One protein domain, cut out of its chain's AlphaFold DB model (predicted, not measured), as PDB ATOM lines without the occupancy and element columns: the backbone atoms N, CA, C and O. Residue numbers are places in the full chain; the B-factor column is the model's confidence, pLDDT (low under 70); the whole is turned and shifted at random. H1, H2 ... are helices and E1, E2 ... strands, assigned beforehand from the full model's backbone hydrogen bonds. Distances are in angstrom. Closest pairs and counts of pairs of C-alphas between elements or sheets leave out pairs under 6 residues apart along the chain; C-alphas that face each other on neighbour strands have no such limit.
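Overview. This is residues 58 to 220 of the 443 residues of an uncharacterized protein of Emiliania huxleyi (UniProt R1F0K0). A twisted sheet of five strands forms a wall, and the long helix H1 runs across one of its faces, with the shorter helices H2 and H4 over the same face. Beyond one end of this sheet, E3 runs on into E4, which pairs with E5 in a small two-stranded ribbon with H4 packed on E5. The printed part has 163 residues with four named helices and seven named strands, in the order H1 E1 H2 H3 E2 E3 E4 E5 E6 E7 H4; the class is mixed, helices and strands. The large sheet is mixed, in the order E1 E7 E6 E3 E2, and E4 and E5 form an antiparallel sheet. The whole is compact, with a radius of gyration of the C-alphas of 16.1 A, yet elongated in outline, spanning 51 by 32 by 24 A.

Along the chain. Begin with the large sheet at E3, residues 145 to 153, which covers 20.5 A and bends by 62 degrees at residue 148. Beside it are E2, residues 137 to 142, and E6, residues 178 to 184, which covers 20.2 A. Next come E7, residues 190 to 198, covering 22.1 A, and E1, residues 97 to 104, which covers 14.0 A and bends by 105 degrees at residue 100. Find C-alpha 68 at (110.385, 170.869, 169.202); from there H1, residues 68 to 87, runs 28.7 A to C-alpha 87 at (92.597, 180.700, 148.897). H2 is residues 113 to 121, 13.1 A long, and H3 is residues 125 to 128, 4.9 A. The small sheet holds E4, residues 156 to 158, 7.3 A, and E5, residues 172 to 174, 6.7 A. H4, residues 211 to 218, covers 11.5 A and ends with C-alpha 218 at (78.847, 164.892, 152.992).

Arrangement. Start in the large sheet, where E6 and E3 are antiparallel, with N 151 and O 180 at 2.9 A. E2 and E3 form a hairpin, with N 140 and O 150 at 2.9 A. E6 and E7 form another, with N 194 and O 181 at 2.9 A. At the edge, E1 is parallel to E7 at 13 degrees, with N 102 and O 191 at 2.9 A. H1, H2 and H4 lie on the same face of this sheet, in two layers, the helices on one face and the sheet under them. H1 has a height of 6.8 A over the sheet and runs across the strands, at 72 degrees to E6 on the local plane; its closest C-alphas to E3 are those of Val 72 and Val 149, 6.4 A apart. H2 stands up from the sheet at 46 degrees, and its closest C-alphas to E1 are those of Lys 113 and Phe 101, 5.8 A apart. H4 lies over E7, along the strands, at 5 degrees to E7 on the local plane. The closest C-alphas of H4 and E5 are those of Ala 218 and Val 173, 5.7 A apart. E4 and E5 form a hairpin, with N 173 and O 157 at 2.8 A. H1 touches H3 with residues 86 to 87 alone, closest at the C-alphas of Ala 87 and Lys 126, 6.0 A apart. In H1 every O i to N i+4 pair is within hydrogen-bond range, against 4 of 5 in H2 and 3 of 4 in H4; H3 is too short for such a pair.

Size, cuts and confidence. Look for the two farthest C-alphas at Ser 61 and Pro 167, 53.7 A apart. The printed part has no cut. The links from E4 to E5, 13 residues, and from E7 to H4, 12 residues, are long. The mean pLDDT of the printed part is 87.1; residues 85 to 91, 107 to 109, 120 to 123 and 220 are under 70.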
ATOM      1  N   MET A  58     112.616 161.103 175.046       96.19
ATOM      2  CA  MET A  58     112.922 160.906 173.625       96.19
ATOM      3  C   MET A  58     113.076 162.239 172.885       96.19
ATOM      4  O   MET A  58     114.034 162.426 172.139       96.19
ATOM      5  N   LEU A  59     112.180 163.199 173.124       95.12
ATOM      6  CA  LEU A  59     112.285 164.529 172.522       95.12
ATOM      7  C   LEU A  59     113.468 165.325 173.091       95.12
ATOM      8  O   LEU A  59     114.161 165.994 172.328       95.12
ATOM      9  N   ALA A  60     113.746 165.217 174.394       94.81
ATOM     10  CA  ALA A  60     114.887 165.879 175.030       94.81
ATOM     11  C   ALA A  60     116.249 165.346 174.546       94.81
ATOM     12  O   ALA A  60     117.238 166.075 174.578       94.81
ATOM     13  N   SER A  61     116.304 164.089 174.095       94.44
ATOM     14  CA  SER A  61     117.507 163.459 173.529       94.44
ATOM     15  C   SER A  61     117.628 163.603 172.008       94.44
ATOM     16  O   SER A  61     118.610 163.136 171.427       94.44
ATOM     17  N   SER A  62     116.665 164.262 171.356       94.12
ATOM     18  CA  SER A  62     116.712 164.537 169.921       94.12
ATOM     19  C   SER A  62     117.958 165.341 169.545       94.12
ATOM     20  O   SER A  62     118.262 166.367 170.148       94.12
ATOM     21  N   THR A  63     118.644 164.911 168.485       95.88
ATOM     22  CA  THR A  63     119.772 165.637 167.881       95.88
ATOM     23  C   THR A  63     119.357 166.489 166.682       95.88
ATOM     24  O   THR A  63     120.221 167.025 165.990       95.88
ATOM     25  N   PHE A  64     118.059 166.572 166.376       97.75
ATOM     26  CA  PHE A  64     117.584 167.359 165.243       97.75
ATOM     27  C   PHE A  64     117.827 168.864 165.490       97.75
ATOM     28  O   PHE A  64     117.530 169.330 166.591       97.75
ATOM     29  N   PRO A  65     118.336 169.636 164.508       97.56
ATOM     30  CA  PRO A  65     118.786 171.012 164.751       97.56
ATOM     31  C   PRO A  65     117.696 172.010 165.159       97.56
ATOM     32  O   PRO A  65     118.010 173.012 165.795       97.56
ATOM     33  N   ILE A  66     116.434 171.759 164.796       97.56
ATOM     34  CA  ILE A  66     115.311 172.646 165.116       97.56
ATOM     35  C   ILE A  66     114.600 172.119 166.373       97.56
ATOM     36  O   ILE A  66     114.095 170.991 166.349       97.56
ATOM     37  N   PRO A  67     114.521 172.902 167.465       96.19
ATOM     38  CA  PRO A  67     113.860 172.483 168.698       96.19
ATOM     39  C   PRO A  67     112.369 172.150 168.510       96.19
ATOM     40  O   PRO A  67     111.709 172.733 167.643       96.19
ATOM     41  N   PRO A  68     111.778 171.285 169.360       96.38
ATOM     42  CA  PRO A  68     110.385 170.869 169.202       96.38
ATOM     43  C   PRO A  68     109.348 172.004 169.166       96.38
ATOM     44  O   PRO A  68     108.435 171.980 168.339       96.38
ATOM     45  N   ASP A  69     109.499 173.022 170.014       96.69
ATOM     46  CA  ASP A  69     108.579 174.167 170.063       96.69
ATOM     47  C   ASP A  69     108.665 175.042 168.800       96.69
ATOM     48  O   ASP A  69     107.657 175.573 168.313       96.69
ATOM     49  N   GLU A  70     109.866 175.156 168.227       98.00
ATOM     50  CA  GLU A  70     110.100 175.858 166.966       98.00
ATOM     51  C   GLU A  70     109.525 175.068 165.790       98.00
ATOM     52  O   GLU A  70     108.841 175.651 164.952       98.00
ATOM     53  N   LEU A  71     109.680 173.739 165.774       97.81
ATOM     54  CA  LEU A  71     109.037 172.866 164.788       97.81
ATOM     55  C   LEU A  71     107.511 172.983 164.816       97.81
ATOM     56  O   LEU A  71     106.874 173.080 163.767       97.81
ATOM     57  N   VAL A  72     106.904 173.007 166.005       98.38
ATOM     58  CA  VAL A  72     105.455 173.215 166.144       98.38
ATOM     59  C   VAL A  72     105.043 174.590 165.613       98.38
ATOM     60  O   VAL A  72     104.026 174.705 164.920       98.38
ATOM     61  N   SER A  73     105.821 175.632 165.909       98.38
ATOM     62  CA  SER A  73     105.572 176.986 165.402       98.38
ATOM     63  C   SER A  73     105.695 177.053 163.878       98.38
ATOM     64  O   SER A  73     104.831 177.630 163.214       98.38
ATOM     65  N   LEU A  74     106.699 176.381 163.316       97.56
ATOM     66  CA  LEU A  74     106.933 176.273 161.882       97.56
ATOM     67  C   LEU A  74     105.808 175.505 161.175       97.56
ATOM     68  O   LEU A  74     105.314 175.949 160.144       97.56
ATOM     69  N   ALA A  75     105.320 174.411 161.763       97.94
ATOM     70  CA  ALA A  75     104.175 173.656 161.250       97.94
ATOM     71  C   ALA A  75     102.884 174.486 161.213       97.94
ATOM     72  O   ALA A  75     102.122 174.416 160.242       97.94
ATOM     73  N   LYS A  76     102.639 175.307 162.240       97.50
ATOM     74  CA  LYS A  76     101.511 176.251 162.254       97.50
ATOM     75  C   LYS A  76     101.667 177.322 161.174       97.50
ATOM     76  O   LYS A  76     100.696 177.608 160.474       97.50
ATOM     77  N   ALA A  77     102.871 177.873 161.009       95.62
ATOM     78  CA  ALA A  77     103.169 178.857 159.971       95.62
ATOM     79  C   ALA A  77     102.969 178.276 158.561       95.62
ATOM     80  O   ALA A  77     102.260 178.876 157.755       95.62
ATOM     81  N   PHE A  78     103.490 177.073 158.300       94.06
ATOM     82  CA  PHE A  78     103.265 176.346 157.050       94.06
ATOM     83  C   PHE A  78     101.772 176.101 156.799       94.06
ATOM     84  O   PHE A  78     101.274 176.382 155.716       94.06
ATOM     85  N   THR A  79     101.026 175.640 157.808       91.88
ATOM     86  CA  THR A  79      99.578 175.390 157.674       91.88
ATOM     87  C   THR A  79      98.816 176.671 157.320       91.88
ATOM     88  O   THR A  79      97.927 176.651 156.468       91.88
ATOM     89  N   ALA A  80      99.183 177.802 157.932       89.50
ATOM     90  CA  ALA A  80      98.608 179.104 157.607       89.50
ATOM     91  C   ALA A  80      98.965 179.554 156.178       89.50
ATOM     92  O   ALA A  80      98.090 180.035 155.455       89.50
ATOM     93  N   ALA A  81     100.217 179.358 155.750       86.56
ATOM     94  CA  ALA A  81     100.665 179.664 154.393       86.56
ATOM     95  C   ALA A  81      99.958 178.792 153.343       86.56
ATOM     96  O   ALA A  81      99.528 179.300 152.310       86.56
ATOM     97  N   GLN A  82      99.770 177.502 153.626       82.94
ATOM     98  CA  GLN A  82      99.060 176.580 152.745       82.94
ATOM     99  C   GLN A  82      97.589 176.982 152.575       82.94
ATOM    100  O   GLN A  82      97.067 176.978 151.460       82.94
ATOM    101  N   LEU A  83      96.924 177.380 153.666       72.81
ATOM    102  CA  LEU A  83      95.557 177.905 153.623       72.81
ATOM    103  C   LEU A  83      95.464 179.194 152.792       72.81
ATOM    104  O   LEU A  83      94.545 179.333 151.987       72.81
ATOM    105  N   ALA A  84      96.415 180.115 152.967       73.00
ATOM    106  CA  ALA A  84      96.478 181.349 152.188       73.00
ATOM    107  C   ALA A  84      96.673 181.065 150.690       73.00
ATOM    108  O   ALA A  84      95.912 181.582 149.878       73.00
ATOM    109  N   GLY A  85      97.608 180.177 150.342       68.94
ATOM    110  CA  GLY A  85      97.892 179.836 148.949       68.94
ATOM    111  C   GLY A  85      96.818 178.978 148.265       68.94
ATOM    112  O   GLY A  85      96.677 178.980 147.046       68.94
ATOM    113  N   THR A  86      96.013 178.248 149.040       63.59
ATOM    114  CA  THR A  86      94.811 177.578 148.507       63.59
ATOM    115  C   THR A  86      93.722 178.614 148.206       63.59
ATOM    116  O   THR A  86      93.006 178.497 147.219       63.59
ATOM    117  N   ALA A  87      93.613 179.659 149.032       60.19
ATOM    118  CA  ALA A  87      92.597 180.700 148.897       60.19
ATOM    119  C   ALA A  87      92.839 181.686 147.739       60.19
ATOM    120  O   ALA A  87      91.886 182.342 147.322       60.19
ATOM    121  N   ASP A  88      94.076 181.836 147.263       68.00
ATOM    122  CA  ASP A  88      94.432 182.710 146.135       68.00
ATOM    123  C   ASP A  88      94.765 181.940 144.840       68.00
ATOM    124  O   ASP A  88      95.102 182.552 143.827       68.00
ATOM    125  N   GLY A  89      94.648 180.606 144.859       61.78
ATOM    126  CA  GLY A  89      94.911 179.739 143.709       61.78
ATOM    127  C   GLY A  89      96.394 179.547 143.374       61.78
ATOM    128  O   GLY A  89      96.707 178.954 142.341       61.78
ATOM    129  N   SER A  90      97.319 180.015 144.220       67.38
ATOM    130  CA  SER A  90      98.762 179.785 144.041       67.38
ATOM    131  C   SER A  90      99.193 178.350 144.366       67.38
ATOM    132  O   SER A  90     100.255 177.915 143.924       67.38
ATOM    133  N   GLY A  91      98.368 177.601 145.108       62.44
ATOM    134  CA  GLY A  91      98.671 176.238 145.558       62.44
ATOM    135  C   GLY A  91      99.632 176.185 146.754       62.44
ATOM    136  O   GLY A  91     100.127 175.116 147.101       62.44
ATOM    137  N   GLY A  92      99.880 177.321 147.412       70.12
ATOM    138  CA  GLY A  92     100.828 177.447 148.523       70.12
ATOM    139  C   GLY A  92     102.019 178.329 148.154       70.12
ATOM    140  O   GLY A  92     102.075 178.902 147.071       70.12
ATOM    141  N   ASN A  93     102.989 178.439 149.062       76.88
ATOM    142  CA  ASN A  93     104.244 179.132 148.785       76.88
ATOM    143  C   ASN A  93     105.323 178.088 148.415       76.88
ATOM    144  O   ASN A  93     105.721 177.306 149.284       76.88
ATOM    145  N   PRO A  94     105.798 178.055 147.149       73.62
ATOM    146  CA  PRO A  94     106.764 177.069 146.674       73.62
ATOM    147  C   PRO A  94     108.065 177.012 147.480       73.62
ATOM    148  O   PRO A  94     108.680 175.947 147.531       73.62
ATOM    149  N   ASP A  95     108.472 178.106 148.124       84.81
ATOM    150  CA  ASP A  95     109.734 178.199 148.870       84.81
ATOM    151  C   ASP A  95     109.710 177.401 150.185       84.81
ATOM    152  O   ASP A  95     110.747 177.183 150.800       84.81
ATOM    153  N   TRP A  96     108.538 176.923 150.617       89.50
ATOM    154  CA  TRP A  96     108.422 176.075 151.808       89.50
ATOM    155  C   TRP A  96     108.780 174.615 151.546       89.50
ATOM    156  O   TRP A  96     108.979 173.873 152.503       89.50
ATOM    157  N   PHE A  97     108.808 174.176 150.288       91.75
ATOM    158  CA  PHE A  97     109.003 172.771 149.935       91.75
ATOM    159  C   PHE A  97     110.440 172.502 149.502       91.75
ATOM    160  O   PHE A  97     110.918 173.133 148.551       91.75
ATOM    161  N   ALA A  98     111.054 171.495 150.124       93.94
ATOM    162  CA  ALA A  98     112.345 170.952 149.718       93.94
ATOM    163  C   ALA A  98     112.285 170.366 148.295       93.94
ATOM    164  O   ALA A  98     111.208 170.049 147.776       93.94
ATOM    165  N   GLU A  99     113.446 170.191 147.659       91.56
ATOM    166  CA  GLU A  99     113.537 169.603 146.314       91.56
ATOM    167  C   GLU A  99     112.978 168.171 146.251       91.56
ATOM    168  O   GLU A  99     112.357 167.790 145.261       91.56
ATOM    169  N   ASP A 100     113.145 167.391 147.320       91.19
ATOM    170  CA  ASP A 100     112.707 165.997 147.432       91.19
ATOM    171  C   ASP A 100     111.302 165.834 148.047       91.19
ATOM    172  O   ASP A 100     110.932 164.740 148.488       91.19
ATOM    173  N   PHE A 101     110.511 166.911 148.071       94.62
ATOM    174  CA  PHE A 101     109.186 166.935 148.680       94.62
ATOM    175  C   PHE A 101     108.256 165.824 148.169       94.62
ATOM    176  O   PHE A 101     108.140 165.576 146.965       94.62
ATOM    177  N   ARG A 102     107.504 165.219 149.101       91.56
ATOM    178  CA  ARG A 102     106.414 164.285 148.794       91.56
ATOM    179  C   ARG A 102     105.124 164.589 149.541       91.56
ATOM    180  O   ARG A 102     105.099 164.677 150.770       91.56
ATOM    181  N   PHE A 103     104.018 164.596 148.814       86.06
ATOM    182  CA  PHE A 103     102.677 164.578 149.388       86.06
ATOM    183  C   PHE A 103     102.106 163.156 149.390       86.06
ATOM    184  O   PHE A 103     102.191 162.458 148.379       86.06
ATOM    185  N   VAL A 104     101.538 162.714 150.517       82.75
ATOM    186  CA  VAL A 104     100.931 161.376 150.657       82.75
ATOM    187  C   VAL A 104      99.664 161.448 151.509       82.75
ATOM    188  O   VAL A 104      99.717 161.885 152.659       82.75
ATOM    189  N   ALA A 105      98.548 160.963 150.981       77.19
ATOM    190  CA  ALA A 105      97.288 160.792 151.698       77.19
ATOM    191  C   ALA A 105      96.784 159.341 151.543       77.19
ATOM    192  O   ALA A 105      97.346 158.596 150.743       77.19
ATOM    193  N   PRO A 106      95.732 158.915 152.269       75.31
ATOM    194  CA  PRO A 106      95.224 157.543 152.179       75.31
ATOM    195  C   PRO A 106      94.765 157.120 150.778       75.31
ATOM    196  O   PRO A 106      94.919 155.962 150.418       75.31
ATOM    197  N   VAL A 107      94.206 158.057 150.006       62.97
ATOM    198  CA  VAL A 107      93.619 157.787 148.679       62.97
ATOM    199  C   VAL A 107      94.491 158.317 147.537       62.97
ATOM    200  O   VAL A 107      94.427 157.815 146.425       62.97
ATOM    201  N   VAL A 108      95.299 159.352 147.785       63.41
ATOM    202  CA  VAL A 108      96.045 160.065 146.738       63.41
ATOM    203  C   VAL A 108      97.522 160.199 147.078       63.41
ATOM    204  O   VAL A 108      97.906 160.394 148.235       63.41
ATOM    205  N   GLY A 109      98.343 160.171 146.033       67.31
ATOM    206  CA  GLY A 109      99.794 160.230 146.120       67.31
ATOM    207  C   GLY A 109     100.461 158.862 145.924       67.31
ATOM    208  O   GLY A 109      99.784 157.866 145.692       67.31
ATOM    209  N   PRO A 110     101.798 158.803 146.014       79.44
ATOM    210  CA  PRO A 110     102.688 159.921 146.320       79.44
ATOM    211  C   PRO A 110     102.760 160.951 145.179       79.44
ATOM    212  O   PRO A 110     102.963 160.577 144.028       79.44
ATOM    213  N   TYR A 111     102.639 162.241 145.498       81.38
ATOM    214  CA  TYR A 111     102.863 163.339 144.543       81.38
ATOM    215  C   TYR A 111     104.169 164.064 144.840       81.38
ATOM    216  O   TYR A 111     104.540 164.227 146.005       81.38
ATOM    217  N   ASP A 112     104.840 164.515 143.784       84.88
ATOM    218  CA  ASP A 112     105.928 165.481 143.887       84.88
ATOM    219  C   ASP A 112     105.394 166.914 144.087       84.88
ATOM    220  O   ASP A 112     104.183 167.160 144.144       84.88
ATOM    221  N   LYS A 113     106.315 167.874 144.220       85.19
ATOM    222  CA  LYS A 113     106.010 169.295 144.449       85.19
ATOM    223  C   LYS A 113     105.133 169.899 143.351       85.19
ATOM    224  O   LYS A 113     104.212 170.649 143.669       85.19
ATOM    225  N   GLY A 114     105.411 169.583 142.084       83.25
ATOM    226  CA  GLY A 114     104.678 170.136 140.945       83.25
ATOM    227  C   GLY A 114     103.243 169.623 140.916       83.25
ATOM    228  O   GLY A 114     102.303 170.417 140.953       83.25
ATOM    229  N   LEU A 115     103.084 168.298 140.969       81.56
ATOM    230  CA  LEU A 115     101.780 167.635 140.998       81.56
ATOM    231  C   LEU A 115     100.933 168.072 142.199       81.56
ATOM    232  O   LEU A 115      99.731 168.291 142.055       81.56
ATOM    233  N   PHE A 116     101.543 168.240 143.376       82.00
ATOM    234  CA  PHE A 116     100.827 168.715 144.559       82.00
ATOM    235  C   PHE A 116     100.300 170.146 144.381       82.00
ATOM    236  O   PHE A 116      99.104 170.372 144.572       82.00
ATOM    237  N   ILE A 117     101.149 171.093 143.970       78.62
ATOM    238  CA  ILE A 117     100.750 172.495 143.753       78.62
ATOM    239  C   ILE A 117      99.661 172.593 142.680       78.62
ATOM    240  O   ILE A 117      98.677 173.311 142.868       78.62
ATOM    241  N   ASP A 118      99.795 171.850 141.580       75.81
ATOM    242  CA  ASP A 118      98.796 171.855 140.511       75.81
ATOM    243  C   ASP A 118      97.466 171.242 140.958       75.81
ATOM    244  O   ASP A 118      96.410 171.799 140.652       75.81
ATOM    245  N   SER A 119      97.493 170.173 141.764       71.69
ATOM    246  CA  SER A 119      96.269 169.559 142.300       71.69
ATOM    247  C   SER A 119      95.445 170.521 143.161       71.69
ATOM    248  O   SER A 119      94.218 170.448 143.175       71.69
ATOM    249  N   LEU A 120      96.096 171.467 143.844       68.56
ATOM    250  CA  LEU A 120      95.425 172.445 144.700       68.56
ATOM    251  C   LEU A 120      94.708 173.542 143.905       68.56
ATOM    252  O   LEU A 120      93.735 174.108 144.400       68.56
ATOM    253  N   LYS A 121      95.127 173.811 142.661       67.06
ATOM    254  CA  LYS A 121      94.453 174.772 141.768       67.06
ATOM    255  C   LYS A 121      93.079 174.277 141.319       67.06
ATOM    256  O   LYS A 121      92.215 175.078 140.982       67.06
ATOM    257  N   SER A 122      92.873 172.959 141.314       60.97
ATOM    258  CA  SER A 122      91.624 172.327 140.883       60.97
ATOM    259  C   SER A 122      90.499 172.410 141.924       60.97
ATOM    260  O   SER A 122      89.353 172.099 141.594       60.97
ATOM    261  N   PHE A 123      90.788 172.832 143.163       63.44
ATOM    262  CA  PHE A 123      89.829 172.810 144.272       63.44
ATOM    263  C   PHE A 123      89.781 174.137 145.038       63.44
ATOM    264  O   PHE A 123      90.488 174.334 146.025       63.44
ATOM    265  N   ASP A 124      88.858 175.021 144.654       72.88
ATOM    266  CA  ASP A 124      88.549 176.221 145.438       72.88
ATOM    267  C   ASP A 124      87.632 175.884 146.630       72.88
ATOM    268  O   ASP A 124      86.416 176.108 146.631       72.88
ATOM    269  N   LEU A 125      88.236 175.302 147.669       78.50
ATOM    270  CA  LEU A 125      87.549 174.937 148.908       78.50
ATOM    271  C   LEU A 125      86.960 176.139 149.648       78.50
ATOM    272  O   LEU A 125      85.956 175.992 150.343       78.50
ATOM    273  N   LYS A 126      87.570 177.318 149.507       82.62
ATOM    274  CA  LYS A 126      87.128 178.529 150.201       82.62
ATOM    275  C   LYS A 126      85.844 179.069 149.589       82.62
ATOM    276  O   LYS A 126      84.942 179.451 150.332       82.62
ATOM    277  N   THR A 127      85.740 179.064 148.263       85.94
ATOM    278  CA  THR A 127      84.490 179.417 147.587       85.94
ATOM    279  C   THR A 127      83.428 178.356 147.833       85.94
ATOM    280  O   THR A 127      82.302 178.707 148.172       85.94
ATOM    281  N   ALA A 128      83.774 177.069 147.736       85.94
ATOM    282  CA  ALA A 128      82.843 175.964 147.964       85.94
ATOM    283  C   ALA A 128      82.270 175.940 149.395       85.94
ATOM    284  O   ALA A 128      81.073 175.708 149.594       85.94
ATOM    285  N   PHE A 129      83.108 176.199 150.399       90.81
ATOM    286  CA  PHE A 129      82.736 176.152 151.811       90.81
ATOM    287  C   PHE A 129      83.232 177.406 152.561       90.81
ATOM    288  O   PHE A 129      84.174 177.328 153.353       90.81
ATOM    289  N   PRO A 130      82.583 178.572 152.384       90.56
ATOM    290  CA  PRO A 130      83.040 179.834 152.980       90.56
ATOM    291  C   PRO A 130      83.068 179.829 154.513       90.56
ATOM    292  O   PRO A 130      83.813 180.586 155.130       90.56
ATOM    293  N   SER A 131      82.237 178.982 155.126       91.50
ATOM    294  CA  SER A 131      82.101 178.812 156.574       91.50
ATOM    295  C   SER A 131      82.927 177.647 157.137       91.50
ATOM    296  O   SER A 131      82.802 177.343 158.324       91.50
ATOM    297  N   LEU A 132      83.752 176.977 156.321       92.31
ATOM    298  CA  LEU A 132      84.519 175.809 156.756       92.31
ATOM    299  C   LEU A 132      85.577 176.192 157.791       92.31
ATOM    300  O   LEU A 132      86.549 176.886 157.493       92.31
ATOM    301  N   SER A 133      85.432 175.659 158.997       93.06
ATOM    302  CA  SER A 133      86.492 175.633 159.995       93.06
ATOM    303  C   SER A 133      87.204 174.290 159.940       93.06
ATOM    304  O   SER A 133      86.571 173.239 159.998       93.06
ATOM    305  N   SER A 134      88.534 174.318 159.867       92.62
ATOM    306  CA  SER A 134      89.367 173.112 159.968       92.62
ATOM    307  C   SER A 134      89.599 172.669 161.421       92.62
ATOM    308  O   SER A 134      90.029 171.545 161.654       92.62
ATOM    309  N   ASN A 135      89.332 173.544 162.403       95.75
ATOM    310  CA  ASN A 135      89.513 173.282 163.837       95.75
ATOM    311  C   ASN A 135      90.849 172.578 164.156       95.75
ATOM    312  O   ASN A 135      90.866 171.492 164.729       95.75
ATOM    313  N   TYR A 136      91.976 173.167 163.744       96.50
ATOM    314  CA  TYR A 136      93.304 172.591 163.973       96.50
ATOM    315  C   TYR A 136      93.618 172.457 165.472       96.50
ATOM    316  O   TYR A 136      93.475 173.421 166.224       96.50
ATOM    317  N   HIS A 137      94.090 171.290 165.906       97.94
ATOM    318  CA  HIS A 137      94.408 171.010 167.311       97.94
ATOM    319  C   HIS A 137      95.502 169.933 167.445       97.94
ATOM    320  O   HIS A 137      95.968 169.380 166.455       97.94
ATOM    321  N   HIS A 138      95.967 169.665 168.671       97.81
ATOM    322  CA  HIS A 138      96.938 168.598 168.990       97.81
ATOM    323  C   HIS A 138      98.269 168.618 168.208       97.81
ATOM    324  O   HIS A 138      98.823 167.556 167.906       97.81
ATOM    325  N   PHE A 139      98.805 169.806 167.900       98.31
ATOM    326  CA  PHE A 139     100.151 169.937 167.329       98.31
ATOM    327  C   PHE A 139     101.202 169.391 168.297       98.31
ATOM    328  O   PHE A 139     101.296 169.867 169.427       98.31
ATOM    329  N   ARG A 140     101.997 168.421 167.843       97.81
ATOM    330  CA  ARG A 140     103.038 167.763 168.641       97.81
ATOM    331  C   ARG A 140     104.143 167.198 167.758       97.81
ATOM    332  O   ARG A 140     103.866 166.708 166.663       97.81
ATOM    333  N   VAL A 141     105.384 167.238 168.230       98.25
ATOM    334  CA  VAL A 141     106.506 166.578 167.544       98.25
ATOM    335  C   VAL A 141     106.427 165.072 167.767       98.25
ATOM    336  O   VAL A 141     106.056 164.610 168.840       98.25
ATOM    337  N   CYS A 142     106.752 164.297 166.739       97.56
ATOM    338  CA  CYS A 142     106.819 162.850 166.833       97.56
ATOM    339  C   CYS A 142     108.087 162.430 167.599       97.56
ATOM    340  O   CYS A 142     109.184 162.664 167.089       97.56
ATOM    341  N   PRO A 143     107.981 161.746 168.754       96.44
ATOM    342  CA  PRO A 143     109.158 161.311 169.514       96.44
ATOM    343  C   PRO A 143     110.006 160.286 168.746       96.44
ATOM    344  O   PRO A 143     111.222 160.251 168.885       96.44
ATOM    345  N   PHE A 144     109.385 159.494 167.865       96.50
ATOM    346  CA  PHE A 144     110.064 158.500 167.022       96.50
ATOM    347  C   PHE A 144     110.670 159.081 165.739       96.50
ATOM    348  O   PHE A 144     111.456 158.422 165.062       96.50
ATOM    349  N   LYS A 145     110.274 160.300 165.365       96.75
ATOM    350  CA  LYS A 145     110.777 160.997 164.182       96.75
ATOM    351  C   LYS A 145     110.828 162.500 164.479       96.75
ATOM    352  O   LYS A 145     109.902 163.215 164.092       96.75
ATOM    353  N   PRO A 146     111.886 162.981 165.158       96.19
ATOM    354  CA  PRO A 146     111.909 164.321 165.756       96.19
ATOM    355  C   PRO A 146     111.831 165.494 164.776       96.19
ATOM    356  O   PRO A 146     111.643 166.622 165.204       96.19
ATOM    357  N   ASN A 147     111.929 165.249 163.468       98.06
ATOM    358  CA  ASN A 147     111.710 166.246 162.422       98.06
ATOM    359  C   ASN A 147     110.269 166.272 161.876       98.06
ATOM    360  O   ASN A 147     110.002 166.919 160.861       98.06
ATOM    361  N   ARG A 148     109.336 165.534 162.489       98.56
ATOM    362  CA  ARG A 148     107.927 165.466 162.087       98.56
ATOM    363  C   ARG A 148     107.019 166.056 163.154       98.56
ATOM    364  O   ARG A 148     107.097 165.672 164.315       98.56
ATOM    365  N   VAL A 149     106.071 166.879 162.723       98.75
ATOM    366  CA  VAL A 149     104.965 167.377 163.546       98.75
ATOM    367  C   VAL A 149     103.670 166.693 163.123       98.75
ATOM    368  O   VAL A 149     103.323 166.710 161.944       98.75
ATOM    369  N   TRP A 150     102.954 166.113 164.083       98.38
ATOM    370  CA  TRP A 150     101.580 165.639 163.936       98.38
ATOM    371  C   TRP A 150     100.605 166.695 164.433       98.38
ATOM    372  O   TRP A 150     100.876 167.368 165.426       98.38
ATOM    373  N   TYR A 151      99.453 166.810 163.785       98.44
ATOM    374  CA  TYR A 151      98.342 167.630 164.256       98.44
ATOM    375  C   TYR A 151      97.014 167.035 163.797       98.44
ATOM    376  O   TYR A 151      96.967 166.225 162.874       98.44
ATOM    377  N   SER A 152      95.940 167.413 164.476       98.19
ATOM    378  CA  SER A 152      94.592 166.924 164.226       98.19
ATOM    379  C   SER A 152      93.720 168.010 163.606       98.19
ATOM    380  O   SER A 152      93.899 169.205 163.866       98.19
ATOM    381  N   VAL A 153      92.767 167.584 162.784       96.69
ATOM    382  CA  VAL A 153      91.837 168.441 162.044       96.69
ATOM    383  C   VAL A 153      90.430 167.869 162.184       96.69
ATOM    384  O   VAL A 153      90.257 166.654 162.108       96.69
ATOM    385  N   LYS A 154      89.426 168.724 162.388       95.62
ATOM    386  CA  LYS A 154      88.005 168.346 162.321       95.62
ATOM    387  C   LYS A 154      87.274 169.403 161.513       95.62
ATOM    388  O   LYS A 154      87.128 170.537 161.963       95.62
ATOM    389  N   TYR A 155      86.837 169.054 160.314       95.38
ATOM    390  CA  TYR A 155      86.131 169.982 159.446       95.38
ATOM    391  C   TYR A 155      84.685 170.137 159.898       95.38
ATOM    392  O   TYR A 155      83.948 169.157 159.984       95.38
ATOM    393  N   LEU A 156      84.290 171.380 160.157       96.19
ATOM    394  CA  LEU A 156      82.910 171.773 160.423       96.19
ATOM    395  C   LEU A 156      82.559 172.918 159.487       96.19
ATOM    396  O   LEU A 156      83.282 173.913 159.437       96.19
ATOM    397  N   GLY A 157      81.466 172.804 158.748       95.44
ATOM    398  CA  GLY A 157      81.063 173.872 157.842       95.44
ATOM    399  C   GLY A 157      79.798 173.553 157.079       95.44
ATOM    400  O   GLY A 157      79.069 172.616 157.402       95.44
ATOM    401  N   LYS A 158      79.541 174.348 156.048       94.75
ATOM    402  CA  LYS A 158      78.392 174.184 155.168       94.75
ATOM    403  C   LYS A 158      78.778 174.545 153.742       94.75
ATOM    404  O   LYS A 158      79.561 175.468 153.513       94.75
ATOM    405  N   ASN A 159      78.244 173.800 152.782       92.69
ATOM    406  CA  ASN A 159      78.424 174.120 151.375       92.69
ATOM    407  C   ASN A 159      77.447 175.220 150.954       92.69
ATOM    408  O   ASN A 159      76.324 174.946 150.532       92.69
ATOM    409  N   ASP A 160      77.898 176.463 151.103       93.88
ATOM    410  CA  ASP A 160      77.148 177.671 150.743       93.88
ATOM    411  C   ASP A 160      77.619 178.298 149.418       93.88
ATOM    412  O   ASP A 160      77.015 179.264 148.955       93.88
ATOM    413  N   GLY A 161      78.661 177.749 148.784       87.94
ATOM    414  CA  GLY A 161      79.124 178.184 147.467       87.94
ATOM    415  C   GLY A 161      79.138 177.072 146.416       87.94
ATOM    416  O   GLY A 161      78.915 175.900 146.730       87.94
ATOM    417  N   PRO A 162      79.340 177.433 145.141       84.62
ATOM    418  CA  PRO A 162      79.331 176.474 144.045       84.62
ATOM    419  C   PRO A 162      80.503 175.491 144.139       84.62
ATOM    420  O   PRO A 162      81.585 175.834 144.616       84.62
ATOM    421  N   VAL A 163      80.293 174.272 143.645       76.62
ATOM    422  CA  VAL A 163      81.298 173.195 143.624       76.62
ATOM    423  C   VAL A 163      81.297 172.558 142.244       76.62
ATOM    424  O   VAL A 163      80.256 172.093 141.794       76.62
ATOM    425  N   LEU A 164      82.449 172.533 141.563       70.44
ATOM    426  CA  LEU A 164      82.616 171.898 140.243       70.44
ATOM    427  C   LEU A 164      81.520 172.281 139.224       70.44
ATOM    428  O   LEU A 164      80.905 171.426 138.591       70.44
ATOM    429  N   GLY A 165      81.222 173.578 139.114       73.81
ATOM    430  CA  GLY A 165      80.196 174.094 138.199       73.81
ATOM    431  C   GLY A 165      78.745 173.847 138.633       73.81
ATOM    432  O   GLY A 165      77.827 174.262 137.929       73.81
ATOM    433  N   ARG A 166      78.510 173.216 139.791       74.12
ATOM    434  CA  ARG A 166      77.175 173.012 140.375       74.12
ATOM    435  C   ARG A 166      76.857 174.085 141.420       74.12
ATOM    436  O   ARG A 166      77.773 174.567 142.090       74.12
ATOM    437  N   PRO A 167      75.575 174.458 141.589       82.25
ATOM    438  CA  PRO A 167      75.168 175.377 142.647       82.25
ATOM    439  C   PRO A 167      75.410 174.774 144.036       82.25
ATOM    440  O   PRO A 167      75.502 173.557 144.196       82.25
ATOM    441  N   ALA A 168      75.478 175.643 145.043       88.88
ATOM    442  CA  ALA A 168      75.603 175.242 146.438       88.88
ATOM    443  C   ALA A 168      74.467 174.294 146.857       88.88
ATOM    444  O   ALA A 168      73.293 174.539 146.574       88.88
ATOM    445  N   THR A 169      74.814 173.227 147.569       86.19
ATOM    446  CA  THR A 169      73.860 172.224 148.069       86.19
ATOM    447  C   THR A 169      73.189 172.641 149.377       86.19
ATOM    448  O   THR A 169      72.150 172.091 149.738       86.19
ATOM    449  N   GLY A 170      73.792 173.570 150.125       90.00
ATOM    450  CA  GLY A 170      73.326 173.984 151.447       90.00
ATOM    451  C   GLY A 170      73.472 172.913 152.535       90.00
ATOM    452  O   GLY A 170      72.953 173.105 153.634       90.00
ATOM    453  N   LYS A 171      74.158 171.796 152.267       89.44
ATOM    454  CA  LYS A 171      74.369 170.728 153.252       89.44
ATOM    455  C   LYS A 171      75.525 171.054 154.194       89.44
ATOM    456  O   LYS A 171      76.540 171.622 153.782       89.44
ATOM    457  N   SER A 172      75.357 170.675 155.456       92.62
ATOM    458  CA  SER A 172      76.398 170.784 156.476       92.62
ATOM    459  C   SER A 172      77.408 169.651 156.348       92.62
ATOM    460  O   SER A 172      77.058 168.528 155.988       92.62
ATOM    461  N   VAL A 173      78.650 169.948 156.703       93.00
ATOM    462  CA  VAL A 173      79.742 168.988 156.789       93.00
ATOM    463  C   VAL A 173      80.211 168.902 158.229       93.00
ATOM    464  O   VAL A 173      80.523 169.920 158.849       93.00
ATOM    465  N   GLU A 174      80.306 167.672 158.714       94.81
ATOM    466  CA  GLU A 174      81.013 167.314 159.930       94.81
ATOM    467  C   GLU A 174      81.923 166.127 159.621       94.81
ATOM    468  O   GLU A 174      81.450 165.014 159.392       94.81
ATOM    469  N   SER A 175      83.235 166.358 159.597       92.75
ATOM    470  CA  SER A 175      84.191 165.270 159.412       92.75
ATOM    471  C   SER A 175      84.476 164.537 160.727       92.75
ATOM    472  O   SER A 175      84.359 165.129 161.812       92.75
ATOM    473  N   PRO A 176      84.960 163.288 160.647       92.81
ATOM    474  CA  PRO A 176      85.695 162.697 161.750       92.81
ATOM    475  C   PRO A 176      86.975 163.493 162.020       92.81
ATOM    476  O   PRO A 176      87.405 164.325 161.202       92.81
ATOM    477  N   VAL A 177      87.602 163.230 163.164       96.50
ATOM    478  CA  VAL A 177      88.951 163.732 163.436       96.50
ATOM    479  C   VAL A 177      89.941 163.071 162.476       96.50
ATOM    480  O   VAL A 177      89.926 161.859 162.271       96.50
ATOM    481  N   GLN A 178      90.814 163.882 161.886       94.62
ATOM    482  CA  GLN A 178      91.839 163.446 160.942       94.62
ATOM    483  C   GLN A 178      93.227 163.798 161.467       94.62
ATOM    484  O   GLN A 178      93.440 164.900 161.972       94.62
ATOM    485  N   ALA A 179      94.178 162.884 161.313       96.38
ATOM    486  CA  ALA A 179      95.586 163.097 161.599       96.38
ATOM    487  C   ALA A 179      96.321 163.604 160.351       96.38
ATOM    488  O   ALA A 179      96.269 163.012 159.269       96.38
ATOM    489  N   HIS A 180      97.017 164.721 160.507       97.12
ATOM    490  CA  HIS A 180      97.876 165.331 159.503       97.12
ATOM    491  C   HIS A 180      99.318 165.360 160.016       97.12
ATOM    492  O   HIS A 180      99.559 165.374 161.228       97.12
ATOM    493  N   SER A 181     100.293 165.382 159.105       97.94
ATOM    494  CA  SER A 181     101.697 165.543 159.486       97.94
ATOM    495  C   SER A 181     102.508 166.350 158.495       97.94
ATOM    496  O   SER A 181     102.262 166.302 157.291       97.94
ATOM    497  N   ILE A 182     103.507 167.055 159.019       98.38
ATOM    498  CA  ILE A 182     104.504 167.795 158.247       98.38
ATOM    499  C   ILE A 182     105.879 167.311 158.706       98.38
ATOM    500  O   ILE A 182     106.140 167.230 159.906       98.38
ATOM    501  N   THR A 183     106.739 166.934 157.766       98.50
ATOM    502  CA  THR A 183     108.129 166.528 158.024       98.50
ATOM    503  C   THR A 183     109.072 167.564 157.428       98.50
ATOM    504  O   THR A 183     108.887 167.944 156.273       98.50
ATOM    505  N   PHE A 184     110.076 167.978 158.198       98.44
ATOM    506  CA  PHE A 184     111.025 169.031 157.838       98.44
ATOM    507  C   PHE A 184     112.445 168.491 157.630       98.44
ATOM    508  O   PHE A 184     112.820 167.480 158.232       98.44
ATOM    509  N   ASN A 185     113.241 169.151 156.795       97.88
ATOM    510  CA  ASN A 185     114.699 169.005 156.806       97.88
ATOM    511  C   ASN A 185     115.340 169.972 157.822       97.88
ATOM    512  O   ASN A 185     114.649 170.741 158.492       97.88
ATOM    513  N   GLU A 186     116.665 169.923 157.952       97.56
ATOM    514  CA  GLU A 186     117.424 170.738 158.913       97.56
ATOM    515  C   GLU A 186     117.332 172.249 158.638       97.56
ATOM    516  O   GLU A 186     117.568 173.051 159.537       97.56
ATOM    517  N   GLN A 187     116.962 172.636 157.415       96.44
ATOM    518  CA  GLN A 187     116.767 174.020 156.984       96.44
ATOM    519  C   GLN A 187     115.349 174.533 157.287       96.44
ATOM    520  O   GLN A 187     115.075 175.719 157.112       96.44
ATOM    521  N   GLY A 188     114.449 173.665 157.759       96.25
ATOM    522  CA  GLY A 188     113.049 174.006 158.010       96.25
ATOM    523  C   GLY A 188     112.162 173.939 156.763       96.25
ATOM    524  O   GLY A 188     111.025 174.407 156.795       96.25
ATOM    525  N   GLU A 189     112.637 173.332 155.678       96.38
ATOM    526  CA  GLU A 189     111.846 173.091 154.473       96.38
ATOM    527  C   GLU A 189     111.053 171.786 154.614       96.38
ATOM    528  O   GLU A 189     111.505 170.810 155.220       96.38
ATOM    529  N   VAL A 190     109.856 171.745 154.040       97.25
ATOM    530  CA  VAL A 190     108.962 170.589 154.092       97.25
ATOM    531  C   VAL A 190     109.413 169.531 153.089       97.25
ATOM    532  O   VAL A 190     109.388 169.757 151.881       97.25
ATOM    533  N   THR A 191     109.747 168.344 153.591       96.44
ATOM    534  CA  THR A 191     110.110 167.156 152.793       96.44
ATOM    535  C   THR A 191     108.941 166.189 152.630       96.44
ATOM    536  O   THR A 191     108.865 165.444 151.655       96.44
ATOM    537  N   LYS A 192     107.984 166.178 153.569       96.06
ATOM    538  CA  LYS A 192     106.771 165.359 153.449       96.06
ATOM    539  C   LYS A 192     105.560 166.025 154.079       96.06
ATOM    540  O   LYS A 192     105.630 166.446 155.232       96.06
ATOM    541  N   PHE A 193     104.438 166.010 153.367       94.81
ATOM    542  CA  PHE A 193     103.143 166.447 153.885       94.81
ATOM    543  C   PHE A 193     102.099 165.334 153.767       94.81
ATOM    544  O   PHE A 193     101.988 164.689 152.723       94.81
ATOM    545  N   THR A 194     101.354 165.083 154.845       92.62
ATOM    546  CA  THR A 194     100.302 164.062 154.881       92.62
ATOM    547  C   THR A 194      99.006 164.605 155.453       92.62
ATOM    548  O   THR A 194      99.029 165.277 156.485       92.62
ATOM    549  N   ILE A 195      97.877 164.259 154.836       90.06
ATOM    550  CA  ILE A 195      96.539 164.706 155.250       90.06
ATOM    551  C   ILE A 195      95.527 163.566 155.143       90.06
ATOM    552  O   ILE A 195      95.782 162.586 154.448       90.06
ATOM    553  N   GLY A 196      94.357 163.712 155.767       84.12
ATOM    554  CA  GLY A 196      93.220 162.835 155.473       84.12
ATOM    555  C   GLY A 196      93.174 161.497 156.212       84.12
ATOM    556  O   GLY A 196      92.281 160.708 155.924       84.12
ATOM    557  N   TYR A 197      94.091 161.220 157.146       88.44
ATOM    558  CA  TYR A 197      94.093 159.961 157.904       88.44
ATOM    559  C   TYR A 197      93.026 160.000 158.999       88.44
ATOM    560  O   TYR A 197      93.224 160.625 160.038       88.44
ATOM    561  N   VAL A 198      91.886 159.362 158.752       88.12
ATOM    562  CA  VAL A 198      90.743 159.325 159.673       88.12
ATOM    563  C   VAL A 198      91.088 158.536 160.938       88.12
ATOM    564  O   VAL A 198      91.633 157.438 160.855       88.12
ATOM    565  N   MET A 199      90.795 159.116 162.106       87.69
ATOM    566  CA  MET A 199      91.062 158.500 163.413       87.69
ATOM    567  C   MET A 199      89.891 157.647 163.921       87.69
ATOM    568  O   MET A 199      90.127 156.671 164.622       87.69
ATOM    569  N   ASP A 200      88.659 157.994 163.541       84.38
ATOM    570  CA  ASP A 200      87.446 157.208 163.782       84.38
ATOM    571  C   ASP A 200      86.513 157.368 162.574       84.38
ATOM    572  O   ASP A 200      86.133 158.486 162.233       84.38
ATOM    573  N   LYS A 201      86.185 156.271 161.885       80.81
ATOM    574  CA  LYS A 201      85.365 156.312 160.662       80.81
ATOM    575  C   LYS A 201      83.865 156.440 160.933       80.81
ATOM    576  O   LYS A 201      83.121 156.738 160.000       80.81
ATOM    577  N   GLU A 202      83.429 156.209 162.169       77.31
ATOM    578  CA  GLU A 202      82.014 156.251 162.556       77.31
ATOM    579  C   GLU A 202      81.558 157.660 162.966       77.31
ATOM    580  O   GLU A 202      80.361 157.917 163.095       77.31
ATOM    581  N   GLU A 203      82.492 158.602 163.123       80.56
ATOM    582  CA  GLU A 203      82.175 159.988 163.449       80.56
ATOM    583  C   GLU A 203      81.816 160.846 162.223       80.56
ATOM    584  O   GLU A 203      82.475 160.841 161.179       80.56
ATOM    585  N   GLY A 204      80.822 161.717 162.414       88.69
ATOM    586  CA  GLY A 204      80.436 162.733 161.439       88.69
ATOM    587  C   GLY A 204      79.564 162.200 160.297       88.69
ATOM    588  O   GLY A 204      78.919 161.163 160.404       88.69
ATOM    589  N   ASN A 205      79.501 162.950 159.195       81.81
ATOM    590  CA  ASN A 205      78.602 162.676 158.063       81.81
ATOM    591  C   ASN A 205      79.326 162.491 156.720       81.81
ATOM    592  O   ASN A 205      78.718 162.561 155.652       81.81
ATOM    593  N   THR A 206      80.632 162.248 156.771       81.38
ATOM    594  CA  THR A 206      81.510 162.132 155.593       81.38
ATOM    595  C   THR A 206      81.704 160.690 155.113       81.38
ATOM    596  O   THR A 206      82.544 160.445 154.254       81.38
ATOM    597  N   GLY A 207      80.955 159.728 155.668       71.50
ATOM    598  CA  GLY A 207      81.053 158.312 155.287       71.50
ATOM    599  C   GLY A 207      82.393 157.667 155.653       71.50
ATOM    600  O   GLY A 207      82.835 156.752 154.971       71.50
ATOM    601  N   GLY A 208      83.070 158.179 156.684       76.06
ATOM    602  CA  GLY A 208      84.394 157.710 157.094       76.06
ATOM    603  C   GLY A 208      85.547 158.198 156.211       76.06
ATOM    604  O   GLY A 208      86.667 157.716 156.365       76.06
ATOM    605  N   LEU A 209      85.308 159.150 155.301       78.31
ATOM    606  CA  LEU A 209      86.322 159.676 154.385       78.31
ATOM    607  C   LEU A 209      86.997 160.948 154.919       78.31
ATOM    608  O   LEU A 209      86.365 161.842 155.485       78.31
ATOM    609  N   GLY A 210      88.304 161.054 154.679       81.94
ATOM    610  CA  GLY A 210      89.112 162.226 155.015       81.94
ATOM    611  C   GLY A 210      89.311 163.201 153.850       81.94
ATOM    612  O   GLY A 210      88.923 162.951 152.707       81.94
ATOM    613  N   GLY A 211      89.963 164.328 154.143       83.81
ATOM    614  CA  GLY A 211      90.338 165.346 153.166       83.81
ATOM    615  C   GLY A 211      89.158 165.887 152.355       83.81
ATOM    616  O   GLY A 211      88.021 165.931 152.820       83.81
ATOM    617  N   VAL A 212      89.446 166.295 151.119       80.12
ATOM    618  CA  VAL A 212      88.458 166.860 150.188       80.12
ATOM    619  C   VAL A 212      87.344 165.859 149.840       80.12
ATOM    620  O   VAL A 212      86.192 166.251 149.672       80.12
ATOM    621  N   PHE A 213      87.662 164.560 149.812       78.12
ATOM    622  CA  PHE A 213      86.714 163.490 149.493       78.12
ATOM    623  C   PHE A 213      85.588 163.394 150.521       78.12
ATOM    624  O   PHE A 213      84.420 163.333 150.139       78.12
ATOM    625  N   GLY A 214      85.915 163.479 151.814       82.62
ATOM    626  CA  GLY A 214      84.904 163.511 152.870       82.62
ATOM    627  C   GLY A 214      83.968 164.715 152.766       82.62
ATOM    628  O   GLY A 214      82.754 164.569 152.918       82.62
ATOM    629  N   LEU A 215      84.502 165.898 152.431       85.75
ATOM    630  CA  LEU A 215      83.687 167.106 152.251       85.75
ATOM    631  C   LEU A 215      82.666 166.928 151.118       85.75
ATOM    632  O   LEU A 215      81.505 167.309 151.264       85.75
ATOM    633  N   PHE A 216      83.091 166.335 150.002       79.75
ATOM    634  CA  PHE A 216      82.241 166.095 148.839       79.75
ATOM    635  C   PHE A 216      81.188 165.012 149.080       79.75
ATOM    636  O   PHE A 216      80.018 165.210 148.725       79.75
ATOM    637  N   TRP A 217      81.568 163.937 149.773       80.31
ATOM    638  CA  TRP A 217      80.640 162.907 150.229       80.31
ATOM    639  C   TRP A 217      79.501 163.500 151.062       80.31
ATOM    640  O   TRP A 217      78.327 163.305 150.737       80.31
ATOM    641  N   ALA A 218      79.831 164.300 152.082       79.62
ATOM    642  CA  ALA A 218      78.847 164.892 152.992       79.62
ATOM    643  C   ALA A 218      77.802 165.764 152.273       79.62
ATOM    644  O   ALA A 218      76.642 165.842 152.686       79.62
ATOM    645  N   ILE A 219      78.180 166.394 151.157       79.25
ATOM    646  CA  ILE A 219      77.271 167.240 150.374       79.25
ATOM    647  C   ILE A 219      76.569 166.484 149.237       79.25
ATOM    648  O   ILE A 219      75.733 167.047 148.527       79.25
ATOM    649  N   GLY A 220      76.837 165.187 149.076       63.41
ATOM    650  CA  GLY A 220      76.301 164.373 147.983       63.41
ATOM    651  C   GLY A 220      76.812 164.805 146.607       63.41
ATOM    652  O   GLY A 220      76.154 164.547 145.601       63.41
TER     653      GLY A 220